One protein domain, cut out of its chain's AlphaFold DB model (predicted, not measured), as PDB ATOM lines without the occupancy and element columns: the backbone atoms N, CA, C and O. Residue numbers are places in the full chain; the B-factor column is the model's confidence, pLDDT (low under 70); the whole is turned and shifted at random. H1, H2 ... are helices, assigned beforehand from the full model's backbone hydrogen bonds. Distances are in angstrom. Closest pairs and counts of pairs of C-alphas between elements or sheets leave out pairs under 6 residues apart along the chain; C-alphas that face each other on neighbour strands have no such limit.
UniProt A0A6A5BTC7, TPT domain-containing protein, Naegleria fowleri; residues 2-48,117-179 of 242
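Overview. This is residues 2 to 48 and 117 to 179 of the 242 residues of the protein "TPT domain-containing protein" of Naegleria fowleri (UniProt A0A6A5BTC7). Long helix H4 has short H1 packed on its first part and H3 running alongside at a small gap, while long H2 stands free of these three across empty space. The printed part has 110 residues with four named helices, H1, H2, H3, H4 in chain order, and no named strand: all helix. It is loose, radius of gyration of the C-alphas 17.5 A, and elongated, spanning 51 by 28 by 25 A.

Arrangement. H4, residues 148 to 179, touches H1, residues 2 to 12, with residues 149 to 161 alone; the closest C-alphas, Ile 3 and Ala 157, are 4.4 A apart. They run opposite ways at a shallow tilt of 20 degrees. H3, residues 118 to 140, is close to H4 but not clearly touching; the closest C-alphas, His 126 and Ile 162, are 7.3 A apart. They run opposite ways at a shallow tilt of 7 degrees. H2, residues 19 to 45, touches no helix. Every O i to N i+4 pair is within hydrogen-bond range in H1, H2 and H4, and 18 of 19 in H3.

Along the chain. H4 measures 46.6 A, from C-alpha 148 at (51.027, -5.642, 12.993) to C-alpha 179 at (38.577, 7.112, -30.067). H2 measures 39.1 A, H3 32.9 A and H1 15.3 A.

Size, cuts and confidence. Residues 49 to 116 are not printed; C-alphas 48 and 117 are 15.9 A apart across the cut. The links H1 to H2 and H3 to H4 are short. Nineteen residues have pLDDT under 70, among them 141 to 146.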
ATOM      1  N   ALA A   2      43.224  -8.790  -4.973       79.19
ATOM      2  CA  ALA A   2      44.074  -8.288  -3.879       79.19
ATOM      3  C   ALA A   2      43.305  -7.538  -2.768       79.19
ATOM      4  O   ALA A   2      43.566  -7.764  -1.592       79.19
ATOM      5  N   ILE A   3      42.315  -6.713  -3.137       83.31
ATOM      6  CA  ILE A   3      41.487  -5.945  -2.186       83.31
ATOM      7  C   ILE A   3      40.686  -6.884  -1.272       83.31
ATOM      8  O   ILE A   3      40.781  -6.797  -0.052       83.31
ATOM      9  N   VAL A   4      39.952  -7.829  -1.873       83.75
ATOM     10  CA  VAL A   4      39.138  -8.819  -1.147       83.75
ATOM     11  C   VAL A   4      40.015  -9.689  -0.247       83.75
ATOM     12  O   VAL A   4      39.692  -9.874   0.920       83.75
ATOM     13  N   GLY A   5      41.160 -10.163  -0.749       83.88
ATOM     14  CA  GLY A   5      42.099 -10.966   0.039       83.88
ATOM     15  C   GLY A   5      42.669 -10.215   1.247       83.88
ATOM     16  O   GLY A   5      42.696 -10.769   2.345       83.88
ATOM     17  N   GLY A   6      43.065  -8.949   1.069       82.75
ATOM     18  CA  GLY A   6      43.544  -8.094   2.160       82.75
ATOM     19  C   GLY A   6      42.475  -7.854   3.226       82.75
ATOM     20  O   GLY A   6      42.747  -8.024   4.412       82.75
ATOM     21  N   MET A   7      41.237  -7.555   2.819       82.00
ATOM     22  CA  MET A   7      40.127  -7.354   3.759       82.00
ATOM     23  C   MET A   7      39.734  -8.640   4.487       82.00
ATOM     24  O   MET A   7      39.554  -8.609   5.701       82.00
ATOM     25  N   CYS A   8      39.671  -9.784   3.800       83.25
ATOM     26  CA  CYS A   8      39.446 -11.071   4.458       83.25
ATOM     27  C   CYS A   8      40.519 -11.340   5.517       83.25
ATOM     28  O   CYS A   8      40.185 -11.744   6.624       83.25
ATOM     29  N   PHE A   9      41.791 -11.070   5.215       83.62
ATOM     30  CA  PHE A   9      42.893 -11.245   6.161       83.62
ATOM     31  C   PHE A   9      42.759 -10.363   7.413       83.62
ATOM     32  O   PHE A   9      42.999 -10.839   8.520       83.62
ATOM     33  N   VAL A  10      42.315  -9.110   7.259       82.50
ATOM     34  CA  VAL A  10      42.009  -8.223   8.397       82.50
ATOM     35  C   VAL A  10      40.872  -8.796   9.246       82.50
ATOM     36  O   VAL A  10      40.999  -8.843  10.467       82.50
ATOM     37  N   ILE A  11      39.803  -9.285   8.608       82.25
ATOM     38  CA  ILE A  11      38.642  -9.881   9.289       82.25
ATOM     39  C   ILE A  11      39.039 -11.154  10.048       82.25
ATOM     40  O   ILE A  11      38.616 -11.337  11.182       82.25
ATOM     41  N   TYR A  12      39.892 -12.009   9.476       80.81
ATOM     42  CA  TYR A  12      40.412 -13.196  10.170       80.81
ATOM     43  C   TYR A  12      41.214 -12.846  11.430       80.81
ATOM     44  O   TYR A  12      41.266 -13.643  12.364       80.81
ATOM     45  N   GLY A  13      41.840 -11.667  11.464       73.19
ATOM     46  CA  GLY A  13      42.543 -11.152  12.636       73.19
ATOM     47  C   GLY A  13      41.630 -10.545  13.707       73.19
ATOM     48  O   GLY A  13      42.143 -10.120  14.744       73.19
ATOM     49  N   ASP A  14      40.313 -10.472  13.476       68.81
ATOM     50  CA  ASP A  14      39.336  -9.882  14.391       68.81
ATOM     51  C   ASP A  14      38.290 -10.916  14.842       68.81
ATOM     52  O   ASP A  14      37.395 -11.307  14.097       68.81
ATOM     53  N   PHE A  15      38.393 -11.384  16.090       59.44
ATOM     54  CA  PHE A  15      37.535 -12.452  16.627       59.44
ATOM     55  C   PHE A  15      36.171 -11.967  17.162       59.44
ATOM     56  O   PHE A  15      35.441 -12.746  17.771       59.44
ATOM     57  N   TYR A  16      35.788 -10.711  16.916       68.50
ATOM     58  CA  TYR A  16      34.577 -10.096  17.481       68.50
ATOM     59  C   TYR A  16      33.546  -9.695  16.416       68.50
ATOM     60  O   TYR A  16      33.079  -8.557  16.371       68.50
ATOM     61  N   LEU A  17      33.147 -10.633  15.554       73.56
ATOM     62  CA  LEU A  17      32.047 -10.393  14.617       73.56
ATOM     63  C   LEU A  17      30.693 -10.508  15.328       73.56
ATOM     64  O   LEU A  17      30.269 -11.591  15.730       73.56
ATOM     65  N   ASN A  18      29.989  -9.383  15.453       86.94
ATOM     66  CA  ASN A  18      28.601  -9.355  15.901       86.94
ATOM     67  C   ASN A  18      27.662  -9.485  14.693       86.94
ATOM     68  O   ASN A  18      27.608  -8.581  13.859       86.94
ATOM     69  N   LEU A  19      26.883 -10.572  14.635       87.44
ATOM     70  CA  LEU A  19      25.961 -10.853  13.527       87.44
ATOM     71  C   LEU A  19      24.943  -9.724  13.301       87.44
ATOM     72  O   LEU A  19      24.684  -9.350  12.158       87.44
ATOM     73  N   THR A  20      24.401  -9.143  14.374       90.38
ATOM     74  CA  THR A  20      23.453  -8.023  14.287       90.38
ATOM     75  C   THR A  20      24.115  -6.800  13.655       90.38
ATOM     76  O   THR A  20      23.545  -6.179  12.759       90.38
ATOM     77  N   GLY A  21      25.350  -6.494  14.063       89.50
ATOM     78  CA  GLY A  21      26.141  -5.413  13.475       89.50
ATOM     79  C   GLY A  21      26.458  -5.661  12.000       89.50
ATOM     80  O   GLY A  21      26.350  -4.745  11.192       89.50
ATOM     81  N   SER A  22      26.770  -6.905  11.623       88.12
ATOM     82  CA  SER A  22      27.042  -7.274  10.229       88.12
ATOM     83  C   SER A  22      25.825  -7.091   9.316       88.12
ATOM     84  O   SER A  22      25.980  -6.572   8.213       88.12
ATOM     85  N   ILE A  23      24.616  -7.458   9.760       93.38
ATOM     86  CA  ILE A  23      23.387  -7.263   8.969       93.38
ATOM     87  C   ILE A  23      23.100  -5.768   8.778       93.38
ATOM     88  O   ILE A  23      22.821  -5.331   7.661       93.38
ATOM     89  N   ILE A  24      23.215  -4.973   9.847       91.50
ATOM     90  CA  ILE A  24      23.015  -3.518   9.784       91.50
ATOM     91  C   ILE A  24      24.063  -2.870   8.868       91.50
ATOM     92  O   ILE A  24      23.716  -2.015   8.055       91.50
ATOM     93  N   ALA A  25      25.323  -3.307   8.936       89.31
ATOM     94  CA  ALA A  25      26.392  -2.809   8.075       89.31
ATOM     95  C   ALA A  25      26.136  -3.113   6.591       89.31
ATOM     96  O   ALA A  25      26.329  -2.235   5.755       89.31
ATOM     97  N   LEU A  26      25.653  -4.313   6.251       91.38
ATOM     98  CA  LEU A  26      25.291  -4.651   4.869       91.38
ATOM     99  C   LEU A  26      24.175  -3.750   4.331       91.38
ATOM    100  O   LEU A  26      24.292  -3.224   3.225       91.38
ATOM    101  N   LEU A  27      23.124  -3.522   5.123       93.00
ATOM    102  CA  LEU A  27      22.050  -2.596   4.752       93.00
ATOM    103  C   LEU A  27      22.571  -1.163   4.579       93.00
ATOM    104  O   LEU A  27      22.209  -0.492   3.613       93.00
ATOM    105  N   ALA A  28      23.456  -0.710   5.470       89.38
ATOM    106  CA  ALA A  28      24.075   0.609   5.384       89.38
ATOM    107  C   ALA A  28      24.942   0.768   4.124       89.38
ATOM    108  O   ALA A  28      24.925   1.835   3.513       89.38
ATOM    109  N   ILE A  29      25.656  -0.280   3.702       90.38
ATOM    110  CA  ILE A  29      26.447  -0.272   2.463       90.38
ATOM    111  C   ILE A  29      25.533  -0.111   1.248       90.38
ATOM    112  O   ILE A  29      25.794   0.752   0.415       90.38
ATOM    113  N   VAL A  30      24.447  -0.888   1.164       93.31
ATOM    114  CA  VAL A  30      23.487  -0.792   0.050       93.31
ATOM    115  C   VAL A  30      22.864   0.602   0.002       93.31
ATOM    116  O   VAL A  30      22.912   1.263  -1.030       93.31
ATOM    117  N   PHE A  31      22.347   1.091   1.132       91.12
ATOM    118  CA  PHE A  31      21.724   2.412   1.202       91.12
ATOM    119  C   PHE A  31      22.714   3.546   0.900       91.12
ATOM    120  O   PHE A  31      22.385   4.497   0.188       91.12
ATOM    121  N   GLY A  32      23.943   3.439   1.409       85.25
ATOM    122  CA  GLY A  32      25.018   4.390   1.151       85.25
ATOM    123  C   GLY A  32      25.415   4.429  -0.321       85.25
ATOM    124  O   GLY A  32      25.544   5.516  -0.880       85.25
ATOM    125  N   ALA A  33      25.544   3.268  -0.968       85.88
ATOM    126  CA  ALA A  33      25.839   3.168  -2.395       85.88
ATOM    127  C   ALA A  33      24.716   3.775  -3.247       85.88
ATOM    128  O   ALA A  33      24.989   4.595  -4.123       85.88
ATOM    129  N   THR A  34      23.452   3.461  -2.944       84.75
ATOM    130  CA  THR A  34      22.295   4.056  -3.633       84.75
ATOM    131  C   THR A  34      22.230   5.575  -3.442       84.75
ATOM    132  O   THR A  34      21.965   6.310  -4.388       84.75
ATOM    133  N   SER A  35      22.511   6.076  -2.239       82.69
ATOM    134  CA  SER A  35      22.512   7.521  -1.980       82.69
ATOM    135  C   SER A  35      23.638   8.227  -2.740       82.69
ATOM    136  O   SER A  35      23.420   9.278  -3.340       82.69
ATOM    137  N   GLN A  36      24.837   7.635  -2.768       79.81
ATOM    138  CA  GLN A  36      25.972   8.177  -3.514       79.81
ATOM    139  C   GLN A  36      25.706   8.184  -5.019       79.81
ATOM    140  O   GLN A  36      25.951   9.203  -5.659       79.81
ATOM    141  N   ILE A  37      25.182   7.096  -5.590       83.50
ATOM    142  CA  ILE A  37      24.924   7.037  -7.033       83.50
ATOM    143  C   ILE A  37      23.833   8.024  -7.450       83.50
ATOM    144  O   ILE A  37      23.992   8.705  -8.456       83.50
ATOM    145  N   ALA A  38      22.790   8.191  -6.629       83.06
ATOM    146  CA  ALA A  38      21.742   9.174  -6.872       83.06
ATOM    147  C   ALA A  38      22.297  10.606  -6.888       83.06
ATOM    148  O   ALA A  38      22.017  11.355  -7.814       83.06
ATOM    149  N   ILE A  39      23.120  10.985  -5.903       81.19
ATOM    150  CA  ILE A  39      23.738  12.322  -5.856       81.19
ATOM    151  C   ILE A  39      24.618  12.565  -7.088       81.19
ATOM    152  O   ILE A  39      24.531  13.633  -7.688       81.19
ATOM    153  N   ASN A  40      25.438  11.585  -7.480       75.88
ATOM    154  CA  ASN A  40      26.276  11.702  -8.676       75.88
ATOM    155  C   ASN A  40      25.429  11.858  -9.948       75.88
ATOM    156  O   ASN A  40      25.726  12.728 -10.761       75.88
ATOM    157  N   TYR A  41      24.349  11.082 -10.073       82.12
ATOM    158  CA  TYR A  41      23.405  11.176 -11.185       82.12
ATOM    159  C   TYR A  41      22.743  12.560 -11.263       82.12
ATOM    160  O   TYR A  41      22.798  13.208 -12.302       82.12
ATOM    161  N   TYR A  42      22.184  13.071 -10.159       80.25
ATOM    162  CA  TYR A  42      21.528  14.385 -10.154       80.25
ATOM    163  C   TYR A  42      22.490  15.546 -10.437       80.25
ATOM    164  O   TYR A  42      22.082  16.526 -11.057       80.25
ATOM    165  N   CYS A  43      23.747  15.450  -9.997       74.88
ATOM    166  CA  CYS A  43      24.759  16.462 -10.299       74.88
ATOM    167  C   CYS A  43      25.125  16.507 -11.788       74.88
ATOM    168  O   CYS A  43      25.361  17.597 -12.299       74.88
ATOM    169  N   LYS A  44      25.188  15.356 -12.470       74.12
ATOM    170  CA  LYS A  44      25.591  15.286 -13.880       74.12
ATOM    171  C   LYS A  44      24.436  15.527 -14.853       74.12
ATOM    172  O   LYS A  44      24.594  16.302 -15.786       74.12
ATOM    173  N   GLU A  45      23.270  14.930 -14.605       76.25
ATOM    174  CA  GLU A  45      22.110  15.015 -15.507       76.25
ATOM    175  C   GLU A  45      21.521  16.432 -15.574       76.25
ATOM    176  O   GLU A  45      21.111  16.895 -16.635       76.25
ATOM    177  N   TYR A  46      21.466  17.134 -14.437       74.50
ATOM    178  CA  TYR A  46      20.774  18.423 -14.334       74.50
ATOM    179  C   TYR A  46      21.718  19.634 -14.250       74.50
ATOM    180  O   TYR A  46      21.224  20.750 -14.093       74.50
ATOM    181  N   ASP A  47      23.043  19.431 -14.298       69.62
ATOM    182  CA  ASP A  47      24.084  20.464 -14.085       69.62
ATOM    183  C   ASP A  47      23.784  21.385 -12.879       69.62
ATOM    184  O   ASP A  47      24.059  22.588 -12.855       69.62
ATOM    185  N   ILE A  48      23.140  20.825 -11.848       71.75
ATOM    186  CA  ILE A  48      22.728  21.590 -10.673       71.75
ATOM    187  C   ILE A  48      23.982  21.956  -9.893       71.75
ATOM    188  O   ILE A  48      24.847  21.123  -9.609       71.75
ATOM    189  N   SER A 117      37.164  17.731 -13.436       58.62
ATOM    190  CA  SER A 117      37.369  16.836 -14.571       58.62
ATOM    191  C   SER A 117      37.646  15.402 -14.087       58.62
ATOM    192  O   SER A 117      38.100  15.219 -12.947       58.62
ATOM    193  N   PRO A 118      37.447  14.375 -14.938       59.75
ATOM    194  CA  PRO A 118      37.695  12.966 -14.599       59.75
ATOM    195  C   PRO A 118      39.069  12.709 -13.957       59.75
ATOM    196  O   PRO A 118      39.202  11.925 -13.016       59.75
ATOM    197  N   LEU A 119      40.091  13.448 -14.399       59.12
ATOM    198  CA  LEU A 119      41.446  13.367 -13.859       59.12
ATOM    199  C   LEU A 119      41.537  13.837 -12.401       59.12
ATOM    200  O   LEU A 119      42.168  13.185 -11.566       59.12
ATOM    201  N   THR A 120      40.910  14.964 -12.060       71.38
ATOM    202  CA  THR A 120      40.965  15.466 -10.683       71.38
ATOM    203  C   THR A 120      40.161  14.572  -9.742       71.38
ATOM    204  O   THR A 120      40.596  14.354  -8.612       71.38
ATOM    205  N   PHE A 121      39.060  13.974 -10.208       69.81
ATOM    206  CA  PHE A 121      38.271  13.027  -9.417       69.81
ATOM    207  C   PHE A 121      39.071  11.824  -8.933       69.81
ATOM    208  O   PHE A 121      38.978  11.450  -7.762       69.81
ATOM    209  N   GLN A 122      39.895  11.243  -9.799       70.12
ATOM    210  CA  GLN A 122      40.658  10.061  -9.433       70.12
ATOM    211  C   GLN A 122      41.715  10.351  -8.364       70.12
ATOM    212  O   GLN A 122      41.842   9.612  -7.382       70.12
ATOM    213  N   VAL A 123      42.451  11.452  -8.518       72.75
ATOM    214  CA  VAL A 123      43.446  11.875  -7.525       72.75
ATOM    215  C   VAL A 123      42.761  12.189  -6.195       72.75
ATOM    216  O   VAL A 123      43.269  11.819  -5.133       72.75
ATOM    217  N   LEU A 124      41.578  12.808  -6.235       73.38
ATOM    218  CA  LEU A 124      40.838  13.164  -5.033       73.38
ATOM    219  C   LEU A 124      40.259  11.950  -4.298       73.38
ATOM    220  O   LEU A 124      40.262  11.932  -3.067       73.38
ATOM    221  N   GLY A 125      39.827  10.914  -5.020       70.69
ATOM    222  CA  GLY A 125      39.402   9.644  -4.427       70.69
ATOM    223  C   GLY A 125      40.533   8.971  -3.642       70.69
ATOM    224  O   GLY A 125      40.344   8.528  -2.503       70.69
ATOM    225  N   HIS A 126      41.743   8.971  -4.203       77.75
ATOM    226  CA  HIS A 126      42.934   8.470  -3.517       77.75
ATOM    227  C   HIS A 126      43.313   9.317  -2.308       77.75
ATOM    228  O   HIS A 126      43.517   8.768  -1.224       77.75
ATOM    229  N   ALA A 127      43.342  10.642  -2.462       75.50
ATOM    230  CA  ALA A 127      43.649  11.558  -1.373       75.50
ATOM    231  C   ALA A 127      42.664  11.394  -0.206       75.50
ATOM    232  O   ALA A 127      43.092  11.224   0.934       75.50
ATOM    233  N   LYS A 128      41.355  11.339  -0.493       80.19
ATOM    234  CA  LYS A 128      40.305  11.127   0.511       80.19
ATOM    235  C   LYS A 128      40.532   9.838   1.296       80.19
ATOM    236  O   LYS A 128      40.476   9.851   2.524       80.19
ATOM    237  N   THR A 129      40.829   8.743   0.600       78.31
ATOM    238  CA  THR A 129      41.037   7.431   1.227       78.31
ATOM    239  C   THR A 129      42.275   7.431   2.126       78.31
ATOM    240  O   THR A 129      42.210   6.983   3.269       78.31
ATOM    241  N   ILE A 130      43.389   7.997   1.655       78.88
ATOM    242  CA  ILE A 130      44.637   8.100   2.427       78.88
ATOM    243  C   ILE A 130      44.440   8.986   3.666       78.88
ATOM    244  O   ILE A 130      44.885   8.621   4.752       78.88
ATOM    245  N   SER A 131      43.729  10.112   3.542       80.06
ATOM    246  CA  SER A 131      43.414  10.976   4.686       80.06
ATOM    247  C   SER A 131      42.553  10.274   5.735       80.06
ATOM    248  O   SER A 131      42.848  10.395   6.921       80.06
ATOM    249  N   ILE A 132      41.532   9.511   5.322       80.56
ATOM    250  CA  ILE A 132      40.691   8.730   6.245       80.56
ATOM    251  C   ILE A 132      41.540   7.730   7.032       80.56
ATOM    252  O   ILE A 132      41.345   7.577   8.234       80.56
ATOM    253  N   LEU A 133      42.509   7.084   6.385       80.75
ATOM    254  CA  LEU A 133      43.371   6.096   7.033       80.75
ATOM    255  C   LEU A 133      44.372   6.719   7.999       80.75
ATOM    256  O   LEU A 133      44.538   6.213   9.104       80.75
ATOM    257  N   ILE A 134      45.012   7.822   7.606       82.25
ATOM    258  CA  ILE A 134      45.926   8.560   8.488       82.25
ATOM    259  C   ILE A 134      45.154   9.098   9.694       82.25
ATOM    260  O   ILE A 134      45.616   8.955  10.821       82.25
ATOM    261  N   GLY A 135      43.966   9.666   9.473       81.19
ATOM    262  CA  GLY A 135      43.082  10.106  10.550       81.19
ATOM    263  C   GLY A 135      42.681   8.942  11.455       81.19
ATOM    264  O   GLY A 135      42.838   9.029  12.667       81.19
ATOM    265  N   GLY A 136      42.248   7.823  10.875       79.31
ATOM    266  CA  GLY A 136      41.917   6.609  11.617       79.31
ATOM    267  C   GLY A 136      43.072   6.139  12.502       79.31
ATOM    268  O   GLY A 136      42.874   5.897  13.686       79.31
ATOM    269  N   PHE A 137      44.290   6.096  11.966       77.12
ATOM    270  CA  PHE A 137      45.479   5.702  12.719       77.12
ATOM    271  C   PHE A 137      45.870   6.718  13.800       77.12
ATOM    272  O   PHE A 137      46.270   6.322  14.887       77.12
ATOM    273  N   LEU A 138      45.750   8.020  13.533       81.31
ATOM    274  CA  LEU A 138      46.147   9.062  14.483       81.31
ATOM    275  C   LEU A 138      45.174   9.185  15.664       81.31
ATOM    276  O   LEU A 138      45.607   9.452  16.780       81.31
ATOM    277  N   PHE A 139      43.872   8.995  15.422       77.06
ATOM    278  CA  PHE A 139      42.831   9.109  16.451       77.06
ATOM    279  C   PHE A 139      42.547   7.792  17.185       77.06
ATOM    280  O   PHE A 139      42.298   7.822  18.386       77.06
ATOM    281  N   PHE A 140      42.578   6.652  16.487       71.19
ATOM    282  CA  PHE A 140      42.276   5.327  17.055       71.19
ATOM    283  C   PHE A 140      43.516   4.448  17.240       71.19
ATOM    284  O   PHE A 140      43.388   3.267  17.559       71.19
ATOM    285  N   GLY A 141      44.718   4.990  17.030       64.88
ATOM    286  CA  GLY A 141      45.980   4.276  17.205       64.88
ATOM    287  C   GLY A 141      46.309   4.007  18.669       64.88
ATOM    288  O   GLY A 141      47.297   4.517  19.185       64.88
ATOM    289  N   ASN A 142      45.491   3.208  19.347       57.75
ATOM    290  CA  ASN A 142      45.827   2.663  20.650       57.75
ATOM    291  C   ASN A 142      46.814   1.500  20.474       57.75
ATOM    292  O   ASN A 142      46.601   0.593  19.667       57.75
ATOM    293  N   GLU A 143      47.874   1.498  21.284       56.75
ATOM    294  CA  GLU A 143      48.993   0.542  21.216       56.75
ATOM    295  C   GLU A 143      48.578  -0.934  21.394       56.75
ATOM    296  O   GLU A 143      49.317  -1.838  21.010       56.75
ATOM    297  N   ASN A 144      47.374  -1.190  21.917       53.97
ATOM    298  CA  ASN A 144      46.883  -2.532  22.239       53.97
ATOM    299  C   ASN A 144      46.028  -3.182  21.128       53.97
ATOM    300  O   ASN A 144      45.838  -4.396  21.148       53.97
ATOM    301  N   GLU A 145      45.517  -2.411  20.158       57.44
ATOM    302  CA  GLU A 145      44.639  -2.908  19.075       57.44
ATOM    303  C   GLU A 145      45.327  -2.943  17.702       57.44
ATOM    304  O   GLU A 145      44.870  -3.631  16.779       57.44
ATOM    305  N   LEU A 146      46.469  -2.264  17.572       61.97
ATOM    306  CA  LEU A 146      47.301  -2.248  16.372       61.97
ATOM    307  C   LEU A 146      48.164  -3.510  16.281       61.97
ATOM    308  O   LEU A 146      49.390  -3.478  16.374       61.97
ATOM    309  N   ASN A 147      47.515  -4.650  16.059       71.62
ATOM    310  CA  ASN A 147      48.238  -5.857  15.693       71.62
ATOM    311  C   ASN A 147      48.959  -5.605  14.348       71.62
ATOM    312  O   ASN A 147      48.294  -5.225  13.375       71.62
ATOM    313  N   PRO A 148      50.283  -5.838  14.242       74.50
ATOM    314  CA  PRO A 148      51.027  -5.642  12.993       74.50
ATOM    315  C   PRO A 148      50.423  -6.423  11.813       74.50
ATOM    316  O   PRO A 148      50.532  -5.996  10.666       74.50
ATOM    317  N   ILE A 149      49.715  -7.520  12.091       77.62
ATOM    318  CA  ILE A 149      48.980  -8.327  11.112       77.62
ATOM    319  C   ILE A 149      47.794  -7.548  10.512       77.62
ATOM    320  O   ILE A 149      47.597  -7.574   9.297       77.62
ATOM    321  N   LYS A 150      47.032  -6.804  11.329       77.00
ATOM    322  CA  LYS A 150      45.909  -5.969  10.857       77.00
ATOM    323  C   LYS A 150      46.418  -4.818   9.992       77.00
ATOM    324  O   LYS A 150      45.882  -4.572   8.914       77.00
ATOM    325  N   LEU A 151      47.505  -4.172  10.421       80.12
ATOM    326  CA  LEU A 151      48.146  -3.106   9.652       80.12
ATOM    327  C   LEU A 151      48.646  -3.618   8.294       80.12
ATOM    328  O   LEU A 151      48.429  -2.973   7.271       80.12
ATOM    329  N   PHE A 152      49.243  -4.809   8.263       83.19
ATOM    330  CA  PHE A 152      49.689  -5.442   7.024       83.19
ATOM    331  C   PHE A 152      48.527  -5.756   6.067       83.19
ATOM    332  O   PHE A 152      48.624  -5.480   4.870       83.19
ATOM    333  N   GLY A 153      47.400  -6.260   6.580       80.56
ATOM    334  CA  GLY A 153      46.196  -6.501   5.777       80.56
ATOM    335  C   GLY A 153      45.611  -5.222   5.167       80.56
ATOM    336  O   GLY A 153      45.282  -5.198   3.978       80.56
ATOM    337  N   ILE A 154      45.570  -4.135   5.944       81.62
ATOM    338  CA  ILE A 154      45.141  -2.808   5.477       81.62
ATOM    339  C   ILE A 154      46.071  -2.296   4.368       81.62
ATOM    340  O   ILE A 154      45.589  -1.841   3.330       81.62
ATOM    341  N   LEU A 155      47.393  -2.426   4.530       83.38
ATOM    342  CA  LEU A 155      48.373  -2.022   3.513       83.38
ATOM    343  C   LEU A 155      48.217  -2.800   2.198       83.38
ATOM    344  O   LEU A 155      48.293  -2.201   1.125       83.38
ATOM    345  N   ILE A 156      47.947  -4.108   2.259       84.19
ATOM    346  CA  ILE A 156      47.669  -4.922   1.064       84.19
ATOM    347  C   ILE A 156      46.386  -4.453   0.369       84.19
ATOM    348  O   ILE A 156      46.374  -4.296  -0.855       84.19
ATOM    349  N   ALA A 157      45.312  -4.214   1.126       80.50
ATOM    350  CA  ALA A 157      44.042  -3.751   0.569       80.50
ATOM    351  C   ALA A 157      44.187  -2.374  -0.108       80.50
ATOM    352  O   ALA A 157      43.687  -2.165  -1.217       80.50
ATOM    353  N   LEU A 158      44.943  -1.465   0.511       80.75
ATOM    354  CA  LEU A 158      45.304  -0.160  -0.044       80.75
ATOM    355  C   LEU A 158      46.122  -0.266  -1.322       80.75
ATOM    356  O   LEU A 158      45.756   0.337  -2.329       80.75
ATOM    357  N   GLY A 159      47.199  -1.052  -1.300       83.00
ATOM    358  CA  GLY A 159      48.030  -1.283  -2.477       83.00
ATOM    359  C   GLY A 159      47.210  -1.852  -3.635       83.00
ATOM    360  O   GLY A 159      47.317  -1.374  -4.763       83.00
ATOM    361  N   GLY A 160      46.318  -2.803  -3.343       82.06
ATOM    362  CA  GLY A 160      45.376  -3.354  -4.316       82.06
ATOM    363  C   GLY A 160      44.412  -2.310  -4.885       82.06
ATOM    364  O   GLY A 160      44.165  -2.310  -6.089       82.06
ATOM    365  N   THR A 161      43.905  -1.406  -4.047       79.69
ATOM    366  CA  THR A 161      42.980  -0.332  -4.452       79.69
ATOM    367  C   THR A 161      43.669   0.699  -5.347       79.69
ATOM    368  O   THR A 161      43.126   1.077  -6.384       79.69
ATOM    369  N   ILE A 162      44.890   1.113  -4.997       80.81
ATOM    370  CA  ILE A 162      45.690   2.055  -5.795       80.81
ATOM    371  C   ILE A 162      46.063   1.430  -7.143       80.81
ATOM    372  O   ILE A 162      45.876   2.058  -8.183       80.81
ATOM    373  N   ALA A 163      46.535   0.179  -7.150       82.12
ATOM    374  CA  ALA A 163      46.897  -0.519  -8.380       82.12
ATOM    375  C   ALA A 163      45.691  -0.722  -9.309       82.12
ATOM    376  O   ALA A 163      45.798  -0.489 -10.511       82.12
ATOM    377  N   TYR A 164      44.538  -1.123  -8.762       81.81
ATOM    378  CA  TYR A 164      43.304  -1.276  -9.533       81.81
ATOM    379  C   TYR A 164      42.868   0.048 -10.170       81.81
ATOM    380  O   TYR A 164      42.630   0.095 -11.375       81.81
ATOM    381  N   SER A 165      42.835   1.125  -9.384       77.62
ATOM    382  CA  SER A 165      42.475   2.452  -9.882       77.62
ATOM    383  C   SER A 165      43.438   2.942 -10.965       77.62
ATOM    384  O   SER A 165      42.998   3.406 -12.010       77.62
ATOM    385  N   TYR A 166      44.748   2.740 -10.786       79.50
ATOM    386  CA  TYR A 166      45.750   3.100 -11.791       79.50
ATOM    387  C   TYR A 166      45.586   2.318 -13.104       79.50
ATOM    388  O   TYR A 166      45.737   2.879 -14.188       79.50
ATOM    389  N   ILE A 167      45.258   1.024 -13.037       82.38
ATOM    390  CA  ILE A 167      44.986   0.221 -14.237       82.38
ATOM    391  C   ILE A 167      43.710   0.711 -14.930       82.38
ATOM    392  O   ILE A 167      43.728   0.882 -16.149       82.38
ATOM    393  N   LYS A 168      42.632   0.961 -14.173       77.56
ATOM    394  CA  LYS A 168      41.364   1.476 -14.715       77.56
ATOM    395  C   LYS A 168      41.569   2.839 -15.388       77.56
ATOM    396  O   LYS A 168      41.186   3.006 -16.540       77.56
ATOM    397  N   TYR A 169      42.309   3.743 -14.748       77.00
ATOM    398  CA  TYR A 169      42.703   5.035 -15.315       77.00
ATOM    399  C   TYR A 169      43.394   4.921 -16.675       77.00
ATOM    400  O   TYR A 169      43.070   5.613 -17.635       77.00
ATOM    401  N   GLN A 170      44.386   4.032 -16.761       75.44
ATOM    402  CA  GLN A 170      45.165   3.832 -17.977       75.44
ATOM    403  C   GLN A 170      44.309   3.239 -19.099       75.44
ATOM    404  O   GLN A 170      44.586   3.484 -20.271       75.44
ATOM    405  N   GLN A 171      43.285   2.454 -18.763       78.19
ATOM    406  CA  GLN A 171      42.318   1.956 -19.737       78.19
ATOM    407  C   GLN A 171      41.406   3.077 -20.242       78.19
ATOM    408  O   GLN A 171      41.194   3.157 -21.448       78.19
ATOM    409  N   GLU A 172      40.939   3.962 -19.361       71.75
ATOM    410  CA  GLU A 172      40.121   5.129 -19.723       71.75
ATOM    411  C   GLU A 172      40.889   6.082 -20.651       71.75
ATOM    412  O   GLU A 172      40.439   6.338 -21.766       71.75
ATOM    413  N   ILE A 173      42.129   6.459 -20.305       73.88
ATOM    414  CA  ILE A 173      42.975   7.305 -21.172       73.88
ATOM    415  C   ILE A 173      43.229   6.666 -22.538       73.88
ATOM    416  O   ILE A 173      43.210   7.344 -23.567       73.88
ATOM    417  N   LYS A 174      43.496   5.357 -22.573       72.00
ATOM    418  CA  LYS A 174      43.730   4.649 -23.837       72.00
ATOM    419  C   LYS A 174      42.461   4.563 -24.684       72.00
ATOM    420  O   LYS A 174      42.564   4.611 -25.907       72.00
ATOM    421  N   LYS A 175      41.284   4.451 -24.064       68.81
ATOM    422  CA  LYS A 175      39.983   4.454 -24.751       68.81
ATOM    423  C   LYS A 175      39.698   5.828 -25.369       68.81
ATOM    424  O   LYS A 175      39.255   5.877 -26.518       68.81
ATOM    425  N   ASP A 176      40.054   6.911 -24.682       61.69
ATOM    426  CA  ASP A 176      39.906   8.283 -25.185       61.69
ATOM    427  C   ASP A 176      40.889   8.596 -26.325       61.69
ATOM    428  O   ASP A 176      40.497   9.141 -27.358       61.69
ATOM    429  N   GLN A 177      42.146   8.152 -26.218       59.53
ATOM    430  CA  GLN A 177      43.138   8.306 -27.293       59.53
ATOM    431  C   GLN A 177      42.844   7.429 -28.522       59.53
ATOM    432  O   GLN A 177      43.062   7.856 -29.658       59.53
ATOM    433  N   SER A 178      42.317   6.216 -28.328       58.16
ATOM    434  CA  SER A 178      41.935   5.327 -29.434       58.16
ATOM    435  C   SER A 178      40.679   5.823 -30.163       58.16
ATOM    436  O   SER A 178      40.594   5.717 -31.387       58.16
ATOM    437  N   ALA A 179      39.733   6.454 -29.453       55.78
ATOM    438  CA  ALA A 179      38.577   7.112 -30.067       55.78
ATOM    439  C   ALA A 179      38.976   8.344 -30.902       55.78
ATOM    440  O   ALA A 179      38.454   8.515 -32.000       55.78
TER     441      ALA A 179